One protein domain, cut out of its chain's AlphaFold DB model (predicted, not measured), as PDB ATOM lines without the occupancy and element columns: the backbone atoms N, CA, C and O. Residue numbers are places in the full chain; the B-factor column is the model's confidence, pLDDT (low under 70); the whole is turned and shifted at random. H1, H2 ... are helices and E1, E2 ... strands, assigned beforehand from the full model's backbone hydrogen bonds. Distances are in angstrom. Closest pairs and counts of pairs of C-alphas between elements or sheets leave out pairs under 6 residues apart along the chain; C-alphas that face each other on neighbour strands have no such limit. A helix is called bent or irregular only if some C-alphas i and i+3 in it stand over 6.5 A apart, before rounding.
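This is residues 84 to 187 of the 287 residues of an uncharacterized protein of Butyrivibrio fibrisolvens DSM 3071 (UniProt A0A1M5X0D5). A strongly twisted six-stranded sheet folds round on itself, with the long, bent hairpin E3 and E4 as its backbone, short strands E5, E2 and E6 curling away from it, and H3 covering part of the sheet. Residues 174 to 175, before E6, pair back with E3; the E3 to E4 loop and H2 lie at opposite ends of the long axis, and H1 and H4 are small pieces at the margins. The 104 printed residues hold four named helices and six named strands, in the order H1 E1 E2 H2 E3 E4 E5 H3 E6 H4; the mixed sheet runs E1, E3, E4, E5, E2, E6. The class is mixed, helices and strands; the whole is compact, with a radius of gyration of the C-alphas of 13.7 A, and only just elongated, spanning 44 by 29 by 27 A.

H1, residues 95 to 98, only grazes the sheet. E1, residues 102 to 104, is an edge strand parallel to E3, residues 126 to 135, with N 131 and O 102 2.9 A apart. E2, residues 109 to 112, precedes H2, residues 116 to 120, which is not on the sheet. E3, E4, residues 143 to 153, and E5, residues 158 to 161, form a meander, each strand the antiparallel neighbour of the one before, in two hairpins; N 130 and O 148 are 2.9 A apart, N 160 and O 151 2.8 A. E5 is parallel to E2, with N 111 and O 159 2.9 A apart. H3, residues 163 to 172, is on the sheet at a height of 8.3 A, over E3 and along the strands at 25 degrees on the local plane; the closest C-alphas of the two are those of Leu 134 and Leu 172, 7.5 A apart. E6, residues 178 to 181, is an edge strand parallel to E2, with N 180 and O 110 2.9 A apart. E2, H2, E3 and E5, H3, E6 are split strand-helix-strand units, two strands running the same way with other strands between them, with right-handed crossovers. H4, residues 182 to 186, only grazes the sheet and is close to but not clearly touching H2, at 7.4 A between C-alphas 117 and 186. In H2, H3 and H4 each O i to N i+4 pair is within hydrogen-bond range; H1 is too short for one.

H1 begins at C-alpha 95, (168.022, 161.346, 237.392). E3 is 27.0 A long and bends by 52 degrees at residue 129; E4 is 26.8 A and bends by 72 degrees at residue 149. H3 is 14.5 A long, and H4 ends at C-alpha 186, (137.398, 157.848, 257.124).

The C-alphas of Gly 122 and Gln 139 are farthest apart, at 46.4 A. The printed part has no cut and no long link. Its mean pLDDT is 74.2, with residues 84 to 90, 92 to 99 and 181 to 187 among those under 70.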
ATOM      1  N   ASN A  84     150.257 180.638 249.806       28.39
ATOM      2  CA  ASN A  84     150.143 179.443 250.599       28.39
ATOM      3  C   ASN A  84     151.553 179.303 251.170       28.39
ATOM      4  O   ASN A  84     152.486 179.059 250.413       28.39
ATOM      5  N   SER A  85     151.759 179.614 252.452       28.06
ATOM      6  CA  SER A  85     153.104 179.612 253.032       28.06
ATOM      7  C   SER A  85     153.611 178.179 253.200       28.06
ATOM      8  O   SER A  85     154.698 177.954 253.713       28.06
ATOM      9  N   TYR A  86     152.859 177.212 252.671       30.38
ATOM     10  CA  TYR A  86     153.400 176.031 252.030       30.38
ATOM     11  C   TYR A  86     153.673 176.310 250.548       30.38
ATOM     12  O   TYR A  86     152.790 176.173 249.691       30.38
ATOM     13  N   ASN A  87     154.925 176.671 250.256       33.84
ATOM     14  CA  ASN A  87     155.513 176.488 248.933       33.84
ATOM     15  C   ASN A  87     155.470 174.987 248.591       33.84
ATOM     16  O   ASN A  87     156.435 174.259 248.802       33.84
ATOM     17  N   ASP A  88     154.339 174.513 248.065       44.16
ATOM     18  CA  ASP A  88     154.264 173.252 247.324       44.16
ATOM     19  C   ASP A  88     154.943 173.478 245.970       44.16
ATOM     20  O   ASP A  88     154.283 173.720 244.947       44.16
ATOM     21  N   SER A  89     156.272 173.493 246.004       52.12
ATOM     22  CA  SER A  89     157.149 173.580 244.843       52.12
ATOM     23  C   SER A  89     157.098 172.243 244.111       52.12
ATOM     24  O   SER A  89     157.713 171.271 244.543       52.12
ATOM     25  N   ILE A  90     156.329 172.175 243.022       57.25
ATOM     26  CA  ILE A  90     156.349 171.022 242.118       57.25
ATOM     27  C   ILE A  90     157.461 171.255 241.104       57.25
ATOM     28  O   ILE A  90     157.266 171.962 240.117       57.25
ATOM     29  N   ASN A  91     158.617 170.653 241.353       72.62
ATOM     30  CA  ASN A  91     159.797 170.802 240.506       72.62
ATOM     31  C   ASN A  91     160.038 169.525 239.694       72.62
ATOM     32  O   ASN A  91     159.718 168.422 240.149       72.62
ATOM     33  N   ASP A  92     160.582 169.677 238.486       69.19
ATOM     34  CA  ASP A  92     161.178 168.553 237.758       69.19
ATOM     35  C   ASP A  92     162.406 168.047 238.514       69.19
ATOM     36  O   ASP A  92     163.136 168.837 239.112       69.19
ATOM     37  N   VAL A  93     162.615 166.731 238.498       65.69
ATOM     38  CA  VAL A  93     163.733 166.083 239.195       65.69
ATOM     39  C   VAL A  93     164.661 165.454 238.162       65.69
ATOM     40  O   VAL A  93     164.196 164.740 237.270       65.69
ATOM     41  N   SER A  94     165.964 165.719 238.268       63.56
ATOM     42  CA  SER A  94     167.004 165.070 237.461       63.56
ATOM     43  C   SER A  94     167.292 163.646 237.967       63.56
ATOM     44  O   SER A  94     167.006 163.314 239.117       63.56
ATOM     45  N   GLY A  95     167.857 162.784 237.112       55.00
ATOM     46  CA  GLY A  95     168.022 161.346 237.392       55.00
ATOM     47  C   GLY A  95     168.767 161.010 238.694       55.00
ATOM     48  O   GLY A  95     168.382 160.070 239.385       55.00
ATOM     49  N   ASP A  96     169.761 161.814 239.076       59.84
ATOM     50  CA  ASP A  96     170.596 161.560 240.262       59.84
ATOM     51  C   ASP A  96     169.929 161.966 241.588       59.84
ATOM     52  O   ASP A  96     170.266 161.439 242.652       59.84
ATOM     53  N   GLU A  97     168.956 162.882 241.551       60.94
ATOM     54  CA  GLU A  97     168.226 163.332 242.742       60.94
ATOM     55  C   GLU A  97     167.061 162.403 243.105       60.94
ATOM     56  O   GLU A  97     166.708 162.289 244.281       60.94
ATOM     57  N   ILE A  98     166.498 161.682 242.126       62.91
ATOM     58  CA  ILE A  98     165.377 160.749 242.331       62.91
ATOM     59  C   ILE A  98     165.749 159.680 243.366       62.91
ATOM     60  O   ILE A  98     164.991 159.457 244.305       62.91
ATOM     61  N   ASN A  99     166.936 159.080 243.270       66.38
ATOM     62  CA  ASN A  99     167.345 157.980 244.155       66.38
ATOM     63  C   ASN A  99     167.448 158.372 245.639       66.38
ATOM     64  O   ASN A  99     167.447 157.499 246.504       66.38
ATOM     65  N   LYS A 100     167.531 159.673 245.949       73.88
ATOM     66  CA  LYS A 100     167.594 160.187 247.326       73.88
ATOM     67  C   LYS A 100     166.213 160.500 247.913       73.88
ATOM     68  O   LYS A 100     166.107 160.707 249.119       73.88
ATOM     69  N   LEU A 101     165.169 160.555 247.083       74.56
ATOM     70  CA  LEU A 101     163.806 160.884 247.494       74.56
ATOM     71  C   LEU A 101     162.976 159.625 247.741       74.56
ATOM     72  O   LEU A 101     163.128 158.611 247.057       74.56
ATOM     73  N   SER A 102     162.023 159.729 248.672       78.94
ATOM     74  CA  SER A 102     161.003 158.692 248.842       78.94
ATOM     75  C   SER A 102     160.158 158.601 247.571       78.94
ATOM     76  O   SER A 102     159.513 159.571 247.176       78.94
ATOM     77  N   GLN A 103     160.170 157.441 246.919       78.88
ATOM     78  CA  GLN A 103     159.390 157.215 245.706       78.88
ATOM     79  C   GLN A 103     157.961 156.830 246.084       78.88
ATOM     80  O   GLN A 103     157.748 155.814 246.744       78.88
ATOM     81  N   ILE A 104     156.984 157.634 245.667       78.31
ATOM     82  CA  ILE A 104     155.567 157.277 245.778       78.31
ATOM     83  C   ILE A 104     155.172 156.607 244.469       78.31
ATOM     84  O   ILE A 104     155.040 157.259 243.431       78.31
ATOM     85  N   GLY A 105     155.019 155.288 244.530       69.62
ATOM     86  CA  GLY A 105     154.623 154.464 243.402       69.62
ATOM     87  C   GLY A 105     153.187 153.968 243.501       69.62
ATOM     88  O   GLY A 105     152.431 154.271 244.420       69.62
ATOM     89  N   MET A 106     152.837 153.119 242.546       70.81
ATOM     90  CA  MET A 106     151.492 152.585 242.371       70.81
ATOM     91  C   MET A 106     150.985 151.757 243.567       70.81
ATOM     92  O   MET A 106     149.801 151.796 243.898       70.81
ATOM     93  N   LYS A 107     151.901 151.090 244.276       70.00
ATOM     94  CA  LYS A 107     151.616 150.349 245.516       70.00
ATOM     95  C   LYS A 107     151.399 151.253 246.736       70.00
ATOM     96  O   LYS A 107     150.904 150.787 247.758       70.00
ATOM     97  N   ASN A 108     151.801 152.519 246.660       67.75
ATOM     98  CA  ASN A 108     151.691 153.465 247.759       67.75
ATOM     99  C   ASN A 108     150.364 154.220 247.624       67.75
ATOM    100  O   ASN A 108     150.134 154.942 246.654       67.75
ATOM    101  N   PHE A 109     149.475 154.041 248.596       72.00
ATOM    102  CA  PHE A 109     148.187 154.724 248.609       72.00
ATOM    103  C   PHE A 109     148.361 156.167 249.070       72.00
ATOM    104  O   PHE A 109     148.990 156.440 250.098       72.00
ATOM    105  N   VAL A 110     147.776 157.080 248.302       76.31
ATOM    106  CA  VAL A 110     147.831 158.513 248.552       76.31
ATOM    107  C   VAL A 110     146.436 159.004 248.904       76.31
ATOM    108  O   VAL A 110     145.500 158.895 248.112       76.31
ATOM    109  N   VAL A 111     146.298 159.572 250.096       74.88
ATOM    110  CA  VAL A 111     145.034 160.136 250.565       74.88
ATOM    111  C   VAL A 111     144.983 161.619 250.232       74.88
ATOM    112  O   VAL A 111     145.879 162.399 250.569       74.88
ATOM    113  N   ARG A 112     143.897 162.004 249.562       70.38
ATOM    114  CA  ARG A 112     143.570 163.389 249.237       70.38
ATOM    115  C   ARG A 112     142.844 164.002 250.440       70.38
ATOM    116  O   ARG A 112     141.705 163.632 250.696       70.38
ATOM    117  N   ARG A 113     143.483 164.979 251.112       67.75
ATOM    118  CA  ARG A 113     143.052 165.748 252.319       67.75
ATOM    119  C   ARG A 113     143.754 165.343 253.631       67.75
ATOM    120  O   ARG A 113     144.814 164.733 253.628       67.75
ATOM    121  N   ASN A 114     143.259 165.917 254.729       57.47
ATOM    122  CA  ASN A 114     143.984 166.267 255.942       57.47
ATOM    123  C   ASN A 114     144.424 165.054 256.784       57.47
ATOM    124  O   ASN A 114     143.929 163.941 256.667       57.47
ATOM    125  N   ILE A 115     145.356 165.321 257.694       64.06
ATOM    126  CA  ILE A 115     145.948 164.340 258.608       64.06
ATOM    127  C   ILE A 115     145.133 164.151 259.899       64.06
ATOM    128  O   ILE A 115     145.665 163.630 260.880       64.06
ATOM    129  N   PHE A 116     143.881 164.627 259.964       65.56
ATOM    130  CA  PHE A 116     143.162 164.722 261.240       65.56
ATOM    131  C   PHE A 116     142.880 163.357 261.859       65.56
ATOM    132  O   PHE A 116     143.045 163.238 263.065       65.56
ATOM    133  N   LYS A 117     142.590 162.313 261.067       68.44
ATOM    134  CA  LYS A 117     142.447 160.936 261.582       68.44
ATOM    135  C   LYS A 117     143.722 160.453 262.280       68.44
ATOM    136  O   LYS A 117     143.675 159.953 263.397       68.44
ATOM    137  N   CYS A 118     144.875 160.666 261.645       74.19
ATOM    138  CA  CYS A 118     146.174 160.332 262.224       74.19
ATOM    139  C   CYS A 118     146.423 161.134 263.505       74.19
ATOM    140  O   CYS A 118     146.795 160.560 264.519       74.19
ATOM    141  N   ARG A 119     146.151 162.444 263.493       72.94
ATOM    142  CA  ARG A 119     146.322 163.305 264.671       72.94
ATOM    143  C   ARG A 119     145.391 162.918 265.823       72.94
ATOM    144  O   ARG A 119     145.827 162.928 266.968       72.94
ATOM    145  N   PHE A 120     144.140 162.585 265.520       73.31
ATOM    146  CA  PHE A 120     143.137 162.147 266.489       73.31
ATOM    147  C   PHE A 120     143.536 160.817 267.137       73.31
ATOM    148  O   PHE A 120     143.442 160.676 268.350       73.31
ATOM    149  N   ASN A 121     144.100 159.895 266.353       76.12
ATOM    150  CA  ASN A 121     144.629 158.618 266.842       76.12
ATOM    151  C   ASN A 121     146.042 158.726 267.450       76.12
ATOM    152  O   ASN A 121     146.683 157.712 267.711       76.12
ATOM    153  N   GLY A 122     146.575 159.938 267.643       77.88
ATOM    154  CA  GLY A 122     147.908 160.154 268.220       77.88
ATOM    155  C   GLY A 122     149.080 159.758 267.311       77.88
ATOM    156  O   GLY A 122     150.225 159.716 267.758       77.88
ATOM    157  N   HIS A 123     148.839 159.483 266.029       84.44
ATOM    158  CA  HIS A 123     149.895 159.159 265.079       84.44
ATOM    159  C   HIS A 123     150.689 160.411 264.698       84.44
ATOM    160  O   HIS A 123     150.137 161.444 264.306       84.44
ATOM    161  N   LYS A 124     152.018 160.290 264.716       83.69
ATOM    162  CA  LYS A 124     152.918 161.342 264.243       83.69
ATOM    163  C   LYS A 124     153.084 161.245 262.727       83.69
ATOM    164  O   LYS A 124     153.675 160.291 262.223       83.69
ATOM    165  N   VAL A 125     152.575 162.242 262.009       84.94
ATOM    166  CA  VAL A 125     152.824 162.397 260.569       84.94
ATOM    167  C   VAL A 125     154.140 163.141 260.368       84.94
ATOM    168  O   VAL A 125     154.385 164.170 260.996       84.94
ATOM    169  N   GLN A 126     154.994 162.593 259.513       87.62
ATOM    170  CA  GLN A 126     156.287 163.154 259.143       87.62
ATOM    171  C   GLN A 126     156.141 163.936 257.840       87.62
ATOM    172  O   GLN A 126     155.518 163.448 256.900       87.62
ATOM    173  N   ASN A 127     156.719 165.134 257.776       86.12
ATOM    174  CA  ASN A 127     156.856 165.848 256.512       86.12
ATOM    175  C   ASN A 127     157.993 165.205 255.725       86.12
ATOM    176  O   ASN A 127     159.102 165.071 256.243       86.12
ATOM    177  N   ILE A 128     157.707 164.819 254.491       86.56
ATOM    178  CA  ILE A 128     158.666 164.203 253.590       86.56
ATOM    179  C   ILE A 128     158.645 164.914 252.243       86.56
ATOM    180  O   ILE A 128     157.643 165.500 251.830       86.56
ATOM    181  N   GLU A 129     159.756 164.804 251.533       87.25
ATOM    182  CA  GLU A 129     159.802 165.112 250.115       87.25
ATOM    183  C   GLU A 129     159.741 163.810 249.336       87.25
ATOM    184  O   GLU A 129     160.530 162.887 249.558       87.25
ATOM    185  N   ALA A 130     158.775 163.742 248.433       85.81
ATOM    186  CA  ALA A 130     158.523 162.564 247.639       85.81
ATOM    187  C   ALA A 130     158.645 162.868 246.152       85.81
ATOM    188  O   ALA A 130     158.358 163.977 245.699       85.81
ATOM    189  N   ALA A 131     159.045 161.859 245.391       87.19
ATOM    190  CA  ALA A 131     158.972 161.882 243.944       87.19
ATOM    191  C   ALA A 131     157.736 161.097 243.494       87.19
ATOM    192  O   ALA A 131     157.512 159.968 243.934       87.19
ATOM    193  N   ILE A 132     156.934 161.712 242.628       86.81
ATOM    194  CA  ILE A 132     155.742 161.110 242.039       86.81
ATOM    195  C   ILE A 132     155.866 161.089 240.520       86.81
ATOM    196  O   ILE A 132     156.173 162.105 239.891       86.81
ATOM    197  N   SER A 133     155.626 159.928 239.925       86.81
ATOM    198  CA  SER A 133     155.572 159.781 238.474       86.81
ATOM    199  C   SER A 133     154.182 160.138 237.948       86.81
ATOM    200  O   SER A 133     153.167 159.818 238.563       86.81
ATOM    201  N   LEU A 134     154.141 160.812 236.803       85.94
ATOM    202  CA  LEU A 134     152.933 161.251 236.115       85.94
ATOM    203  C   LEU A 134     152.959 160.744 234.676       85.94
ATOM    204  O   LEU A 134     153.946 160.964 233.974       85.94
ATOM    205  N   ILE A 135     151.874 160.145 234.198       85.31
ATOM    206  CA  ILE A 135     151.678 159.849 232.776       85.31
ATOM    207  C   ILE A 135     151.084 161.089 232.111       85.31
ATOM    208  O   ILE A 135     149.983 161.527 232.451       85.31
ATOM    209  N   LYS A 136     151.792 161.671 231.142       85.69
ATOM    210  CA  LYS A 136     151.234 162.749 230.319       85.69
ATOM    211  C   LYS A 136     150.189 162.175 229.367       85.69
ATOM    212  O   LYS A 136     150.508 161.296 228.572       85.69
ATOM    213  N   ASN A 137     148.980 162.733 229.384       79.25
ATOM    214  CA  ASN A 137     147.925 162.398 228.425       79.25
ATOM    215  C   ASN A 137     148.211 163.050 227.054       79.25
ATOM    216  O   ASN A 137     147.617 164.058 226.684       79.25
ATOM    217  N   LYS A 138     149.212 162.523 226.340       74.62
ATOM    218  CA  LYS A 138     149.628 162.912 224.978       74.62
ATOM    219  C   LYS A 138     149.911 161.651 224.152       74.62
ATOM    220  O   LYS A 138     149.996 160.564 224.720       74.62
ATOM    221  N   GLN A 139     150.102 161.782 222.836       60.69
ATOM    222  CA  GLN A 139     150.385 160.657 221.923       60.69
ATOM    223  C   GLN A 139     151.564 159.767 222.363       60.69
ATOM    224  O   GLN A 139     151.595 158.584 222.032       60.69
ATOM    225  N   ASP A 140     152.501 160.287 223.157       66.12
ATOM    226  CA  ASP A 140     153.655 159.513 223.622       66.12
ATOM    227  C   ASP A 140     153.459 158.818 224.973       66.12
ATOM    228  O   ASP A 140     154.278 157.974 225.324       66.12
ATOM    229  N   ALA A 141     152.384 159.123 225.716       70.06
ATOM    230  CA  ALA A 141     152.143 158.616 227.077       70.06
ATOM    231  C   ALA A 141     153.395 158.699 227.985       70.06
ATOM    232  O   ALA A 141     153.655 157.824 228.815       70.06
ATOM    233  N   MET A 142     154.210 159.743 227.787       78.00
ATOM    234  CA  MET A 142     155.510 159.888 228.437       78.00
ATOM    235  C   MET A 142     155.341 160.077 229.943       78.00
ATOM    236  O   MET A 142     154.503 160.863 230.394       78.00
ATOM    237  N   THR A 143     156.174 159.386 230.715       80.56
ATOM    238  CA  THR A 143     156.220 159.534 232.168       80.56
ATOM    239  C   THR A 143     157.133 160.695 232.553       80.56
ATOM    240  O   THR A 143     158.244 160.808 232.043       80.56
ATOM    241  N   VAL A 144     156.670 161.565 233.449       83.44
ATOM    242  CA  VAL A 144     157.473 162.637 234.049       83.44
ATOM    243  C   VAL A 144     157.431 162.507 235.558       83.44
ATOM    244  O   VAL A 144     156.362 162.315 236.128       83.44
ATOM    245  N   THR A 145     158.582 162.641 236.206       84.19
ATOM    246  CA  THR A 145     158.690 162.586 237.665       84.19
ATOM    247  C   THR A 145     158.752 163.993 238.239       84.19
ATOM    248  O   THR A 145     159.518 164.834 237.771       84.19
ATOM    249  N   LYS A 146     157.937 164.252 239.262       85.12
ATOM    250  CA  LYS A 146     157.869 165.534 239.960       85.12
ATOM    251  C   LYS A 146     158.160 165.364 241.442       85.12
ATOM    252  O   LYS A 146     157.720 164.392 242.050       85.12
ATOM    253  N   ARG A 147     158.850 166.338 242.031       85.31
ATOM    254  CA  ARG A 147     159.037 166.438 243.483       85.31
ATOM    255  C   ARG A 147     157.832 167.119 244.111       85.31
ATOM    256  O   ARG A 147     157.366 168.131 243.596       85.31
ATOM    257  N   ILE A 148     157.350 166.569 245.218       87.00
ATOM    258  CA  ILE A 148     156.239 167.113 245.994       87.00
ATOM    259  C   ILE A 148     156.547 167.063 247.488       87.00
ATOM    260  O   ILE A 148     157.254 166.175 247.964       87.00
ATOM    261  N   SER A 149     155.971 168.007 248.227       86.12
ATOM    262  CA  SER A 149     155.874 167.919 249.682       86.12
ATOM    263  C   SER A 149     154.693 167.018 250.041       86.12
ATOM    264  O   SER A 149     153.592 167.198 249.514       86.12
ATOM    265  N   ALA A 150     154.919 166.032 250.905       87.38
ATOM    266  CA  ALA A 150     153.895 165.092 251.345       87.38
ATOM    267  C   ALA A 150     154.019 164.801 252.845       87.38
ATOM    268  O   ALA A 150     155.083 164.933 253.447       87.38
ATOM    269  N   GLY A 151     152.914 164.386 253.458       87.50
ATOM    270  CA  GLY A 151     152.922 163.805 254.796       87.50
ATOM    271  C   GLY A 151     153.023 162.286 254.713       87.50
ATOM    272  O   GLY A 151     152.356 161.679 253.882       87.50
ATOM    273  N   PHE A 152     153.792 161.652 255.588       87.44
ATOM    274  CA  PHE A 152     153.813 160.198 255.736       87.44
ATOM    275  C   PHE A 152     153.488 159.801 257.170       87.44
ATOM    276  O   PHE A 152     154.064 160.327 258.123       87.44
ATOM    277  N   CYS A 153     152.552 158.870 257.329       85.88
ATOM    278  CA  CYS A 153     152.270 158.251 258.616       85.88
ATOM    279  C   CYS A 153     152.873 156.841 258.643       85.88
ATOM    280  O   CYS A 153     152.318 155.961 257.984       85.88
ATOM    281  N   PRO A 154     153.936 156.589 259.430       84.31
ATOM    282  CA  PRO A 154     154.535 155.257 259.534       84.31
ATOM    283  C   PRO A 154     153.583 154.212 260.123       84.31
ATOM    284  O   PRO A 154     153.632 153.053 259.736       84.31
ATOM    285  N   VAL A 155     152.688 154.628 261.027       82.94
ATOM    286  CA  VAL A 155     151.723 153.731 261.686       82.94
ATOM    287  C   VAL A 155     150.639 153.271 260.710       82.94
ATOM    288  O   VAL A 155     150.303 152.095 260.667       82.94
ATOM    289  N   CYS A 156     150.108 154.188 259.895       79.50
ATOM    290  CA  CYS A 156     149.110 153.861 258.869       79.50
ATOM    291  C   CYS A 156     149.729 153.383 257.549       79.50
ATOM    292  O   CYS A 156     148.987 153.028 256.639       79.50
ATOM    293  N   ASN A 157     151.054 153.468 257.398       81.88
ATOM    294  CA  ASN A 157     151.772 153.275 256.137       81.88
ATOM    295  C   ASN A 157     151.114 154.008 254.945       81.88
ATOM    296  O   ASN A 157     150.892 153.443 253.877       81.88
ATOM    297  N   THR A 158     150.723 155.264 255.166       79.31
ATOM    298  CA  THR A 158     149.905 156.038 254.221       79.31
ATOM    299  C   THR A 158     150.543 157.391 253.943       79.31
ATOM    300  O   THR A 158     151.044 158.053 254.862       79.31
ATOM    301  N   TYR A 159     150.493 157.803 252.676       85.88
ATOM    302  CA  TYR A 159     150.969 159.099 252.212       85.88
ATOM    303  C   TYR A 159     149.802 160.073 252.066       85.88
ATOM    304  O   TYR A 159     148.724 159.714 251.596       85.88
ATOM    305  N   PHE A 160     150.023 161.323 252.450       84.44
ATOM    306  CA  PHE A 160     149.026 162.384 252.438       84.44
ATOM    307  C   PHE A 160     149.513 163.512 251.545       84.44
ATOM    308  O   PHE A 160     150.610 164.039 251.745       84.44
ATOM    309  N   ILE A 161     148.669 163.915 250.598       85.88
ATOM    310  CA  ILE A 161     148.890 165.127 249.812       85.88
ATOM    311  C   ILE A 161     147.706 166.065 249.978       85.88
ATOM    312  O   ILE A 161     146.545 165.658 250.110       85.88
ATOM    313  N   MET A 162     148.003 167.359 249.959       80.88
ATOM    314  CA  MET A 162     146.955 168.360 250.022       80.88
ATOM    315  C   MET A 162     146.198 168.408 248.699       80.88
ATOM    316  O   MET A 162     146.739 168.154 247.620       80.88
ATOM    317  N   ASN A 163     144.925 168.792 248.783       80.56
ATOM    318  CA  ASN A 163     144.074 168.943 247.608       80.56
ATOM    319  C   ASN A 163     144.702 169.885 246.567       80.56
ATOM    320  O   ASN A 163     144.662 169.609 245.379       80.56
ATOM    321  N   SER A 164     145.328 170.974 247.018       81.25
ATOM    322  CA  SER A 164     146.046 171.918 246.159       81.25
ATOM    323  C   SER A 164     147.186 171.271 245.377       81.25
ATOM    324  O   SER A 164     147.359 171.567 244.197       81.25
ATOM    325  N   THR A 165     147.968 170.399 246.016       84.81
ATOM    326  CA  THR A 165     149.070 169.667 245.381       84.81
ATOM    327  C   THR A 165     148.521 168.708 244.331       84.81
ATOM    328  O   THR A 165     149.003 168.691 243.202       84.81
ATOM    329  N   TYR A 166     147.460 167.975 244.676       85.19
ATOM    330  CA  TYR A 166     146.788 167.051 243.767       85.19
ATOM    331  C   TYR A 166     146.243 167.748 242.511       85.19
ATOM    332  O   TYR A 166     146.525 167.300 241.405       85.19
ATOM    333  N   GLU A 167     145.529 168.870 242.653       83.81
ATOM    334  CA  GLU A 167     144.986 169.599 241.494       83.81
ATOM    335  C   GLU A 167     146.102 170.093 240.558       83.81
ATOM    336  O   GLU A 167     145.983 170.014 239.336       83.81
ATOM    337  N   LYS A 168     147.240 170.540 241.111       86.25
ATOM    338  CA  LYS A 168     148.406 170.902 240.293       86.25
ATOM    339  C   LYS A 168     148.980 169.693 239.550       86.25
ATOM    340  O   LYS A 168     149.320 169.823 238.378       86.25
ATOM    341  N   LEU A 169     149.090 168.534 240.205       85.31
ATOM    342  CA  LEU A 169     149.565 167.300 239.570       85.31
ATOM    343  C   LEU A 169     148.625 166.854 238.446       85.31
ATOM    344  O   LEU A 169     149.100 166.551 237.356       85.31
ATOM    345  N   LYS A 170     147.308 166.906 238.681       83.75
ATOM    346  CA  LYS A 170     146.273 166.564 237.695       83.75
ATOM    347  C   LYS A 170     146.365 167.428 236.433       83.75
ATOM    348  O   LYS A 170     146.196 166.922 235.329       83.75
ATOM    349  N   ASN A 171     146.702 168.710 236.582       83.25
ATOM    350  CA  ASN A 171     146.923 169.610 235.444       83.25
ATOM    351  C   ASN A 171     148.180 169.262 234.624       83.25
ATOM    352  O   ASN A 171     148.294 169.671 233.471       83.25
ATOM    353  N   LEU A 172     149.137 168.536 235.207       83.19
ATOM    354  CA  LEU A 172     150.381 168.134 234.545       83.19
ATOM    355  C   LEU A 172     150.285 166.744 233.903       83.19
ATOM    356  O   LEU A 172     150.966 166.481 232.908       83.19
ATOM    357  N   GLY A 173     149.467 165.858 234.468       84.12
ATOM    358  CA  GLY A 173     149.271 164.494 233.994       84.12
ATOM    359  C   GLY A 173     148.532 163.627 235.011       84.12
ATOM    360  O   GLY A 173     147.956 164.115 235.979       84.12
ATOM    361  N   ILE A 174     148.562 162.319 234.779       85.50
ATOM    362  CA  ILE A 174     147.868 161.319 235.591       85.50
ATOM    363  C   ILE A 174     148.869 160.722 236.579       85.50
ATOM    364  O   ILE A 174     149.844 160.113 236.133       85.50
ATOM    365  N   PRO A 175     148.680 160.889 237.897       84.62
ATOM    366  CA  PRO A 175     149.571 160.308 238.898       84.62
ATOM    367  C   PRO A 175     149.634 158.782 238.811       84.62
ATOM    368  O   PRO A 175     148.607 158.113 238.833       84.62
ATOM    369  N   CYS A 176     150.846 158.229 238.774       82.00
ATOM    370  CA  CYS A 176     151.129 156.792 238.836       82.00
ATOM    371  C   CYS A 176     150.987 156.252 240.270       82.00
ATOM    372  O   CYS A 176     151.887 155.595 240.795       82.00
ATOM    373  N   CYS A 177     149.880 156.563 240.932       80.44
ATOM    374  CA  CYS A 177     149.586 156.122 242.288       80.44
ATOM    375  C   CYS A 177     148.085 155.988 242.492       80.44
ATOM    376  O   CYS A 177     147.294 156.648 241.817       80.44
ATOM    377  N   ARG A 178     147.695 155.168 243.466       80.88
ATOM    378  CA  ARG A 178     146.295 155.052 243.851       80.88
ATOM    379  C   ARG A 178     145.898 156.233 244.736       80.88
ATOM    380  O   ARG A 178     146.458 156.410 245.817       80.88
ATOM    381  N   ILE A 179     144.930 157.019 244.273       78.88
ATOM    382  CA  ILE A 179     144.362 158.160 244.992       78.88
ATOM    383  C   ILE A 179     143.071 157.725 245.680       78.88
ATOM    384  O   ILE A 179     142.182 157.170 245.041       78.88
ATOM    385  N   ILE A 180     142.960 157.987 246.981       73.69
ATOM    386  CA  ILE A 180     141.763 157.696 247.777       73.69
ATOM    387  C   ILE A 180     141.254 159.000 248.402       73.69
ATOM    388  O   ILE A 180     142.035 159.779 248.961       73.69
ATOM    389  N   ASP A 181     139.946 159.255 248.312       68.00
ATOM    390  CA  ASP A 181     139.314 160.378 249.014       68.00
ATOM    391  C   ASP A 181     139.236 160.098 250.526       68.00
ATOM    392  O   ASP A 181     138.990 158.975 250.967       68.00
ATOM    393  N   SER A 182     139.404 161.153 251.322       60.56
ATOM    394  CA  SER A 182     139.089 161.204 252.750       60.56
ATOM    395  C   SER A 182     137.800 160.488 253.149       60.56
ATOM    396  O   SER A 182     137.843 159.742 254.115       60.56
ATOM    397  N   ASN A 183     136.692 160.625 252.410       58.50
ATOM    398  CA  ASN A 183     135.435 159.955 252.779       58.50
ATOM    399  C   ASN A 183     135.588 158.422 252.795       58.50
ATOM    400  O   ASN A 183     135.149 157.760 253.731       58.50
ATOM    401  N   THR A 184     136.288 157.872 251.801       59.44
ATOM    402  CA  THR A 184     136.599 156.439 251.690       59.44
ATOM    403  C   THR A 184     137.658 156.001 252.708       59.44
ATOM    404  O   THR A 184     137.690 154.850 253.132       59.44
ATOM    405  N   TYR A 185     138.545 156.911 253.116       57.50
ATOM    406  CA  TYR A 185     139.563 156.655 254.139       57.50
ATOM    407  C   TYR A 185     139.013 156.744 255.579       57.50
ATOM    408  O   TYR A 185     139.497 156.059 256.486       57.50
ATOM    409  N   GLU A 186     138.019 157.598 255.820       56.31
ATOM    410  CA  GLU A 186     137.398 157.848 257.124       56.31
ATOM    411  C   GLU A 186     136.296 156.823 257.442       56.31
ATOM    412  O   GLU A 186     136.186 156.420 258.600       56.31
ATOM    413  N   GLY A 187     135.567 156.324 256.435       49.59
ATOM    414  CA  GLY A 187     134.467 155.368 256.593       49.59
ATOM    415  C   GLY A 187     134.758 153.971 256.040       49.59
ATOM    416  O   GLY A 187     134.632 153.729 254.848       49.59
TER     417      GLY A 187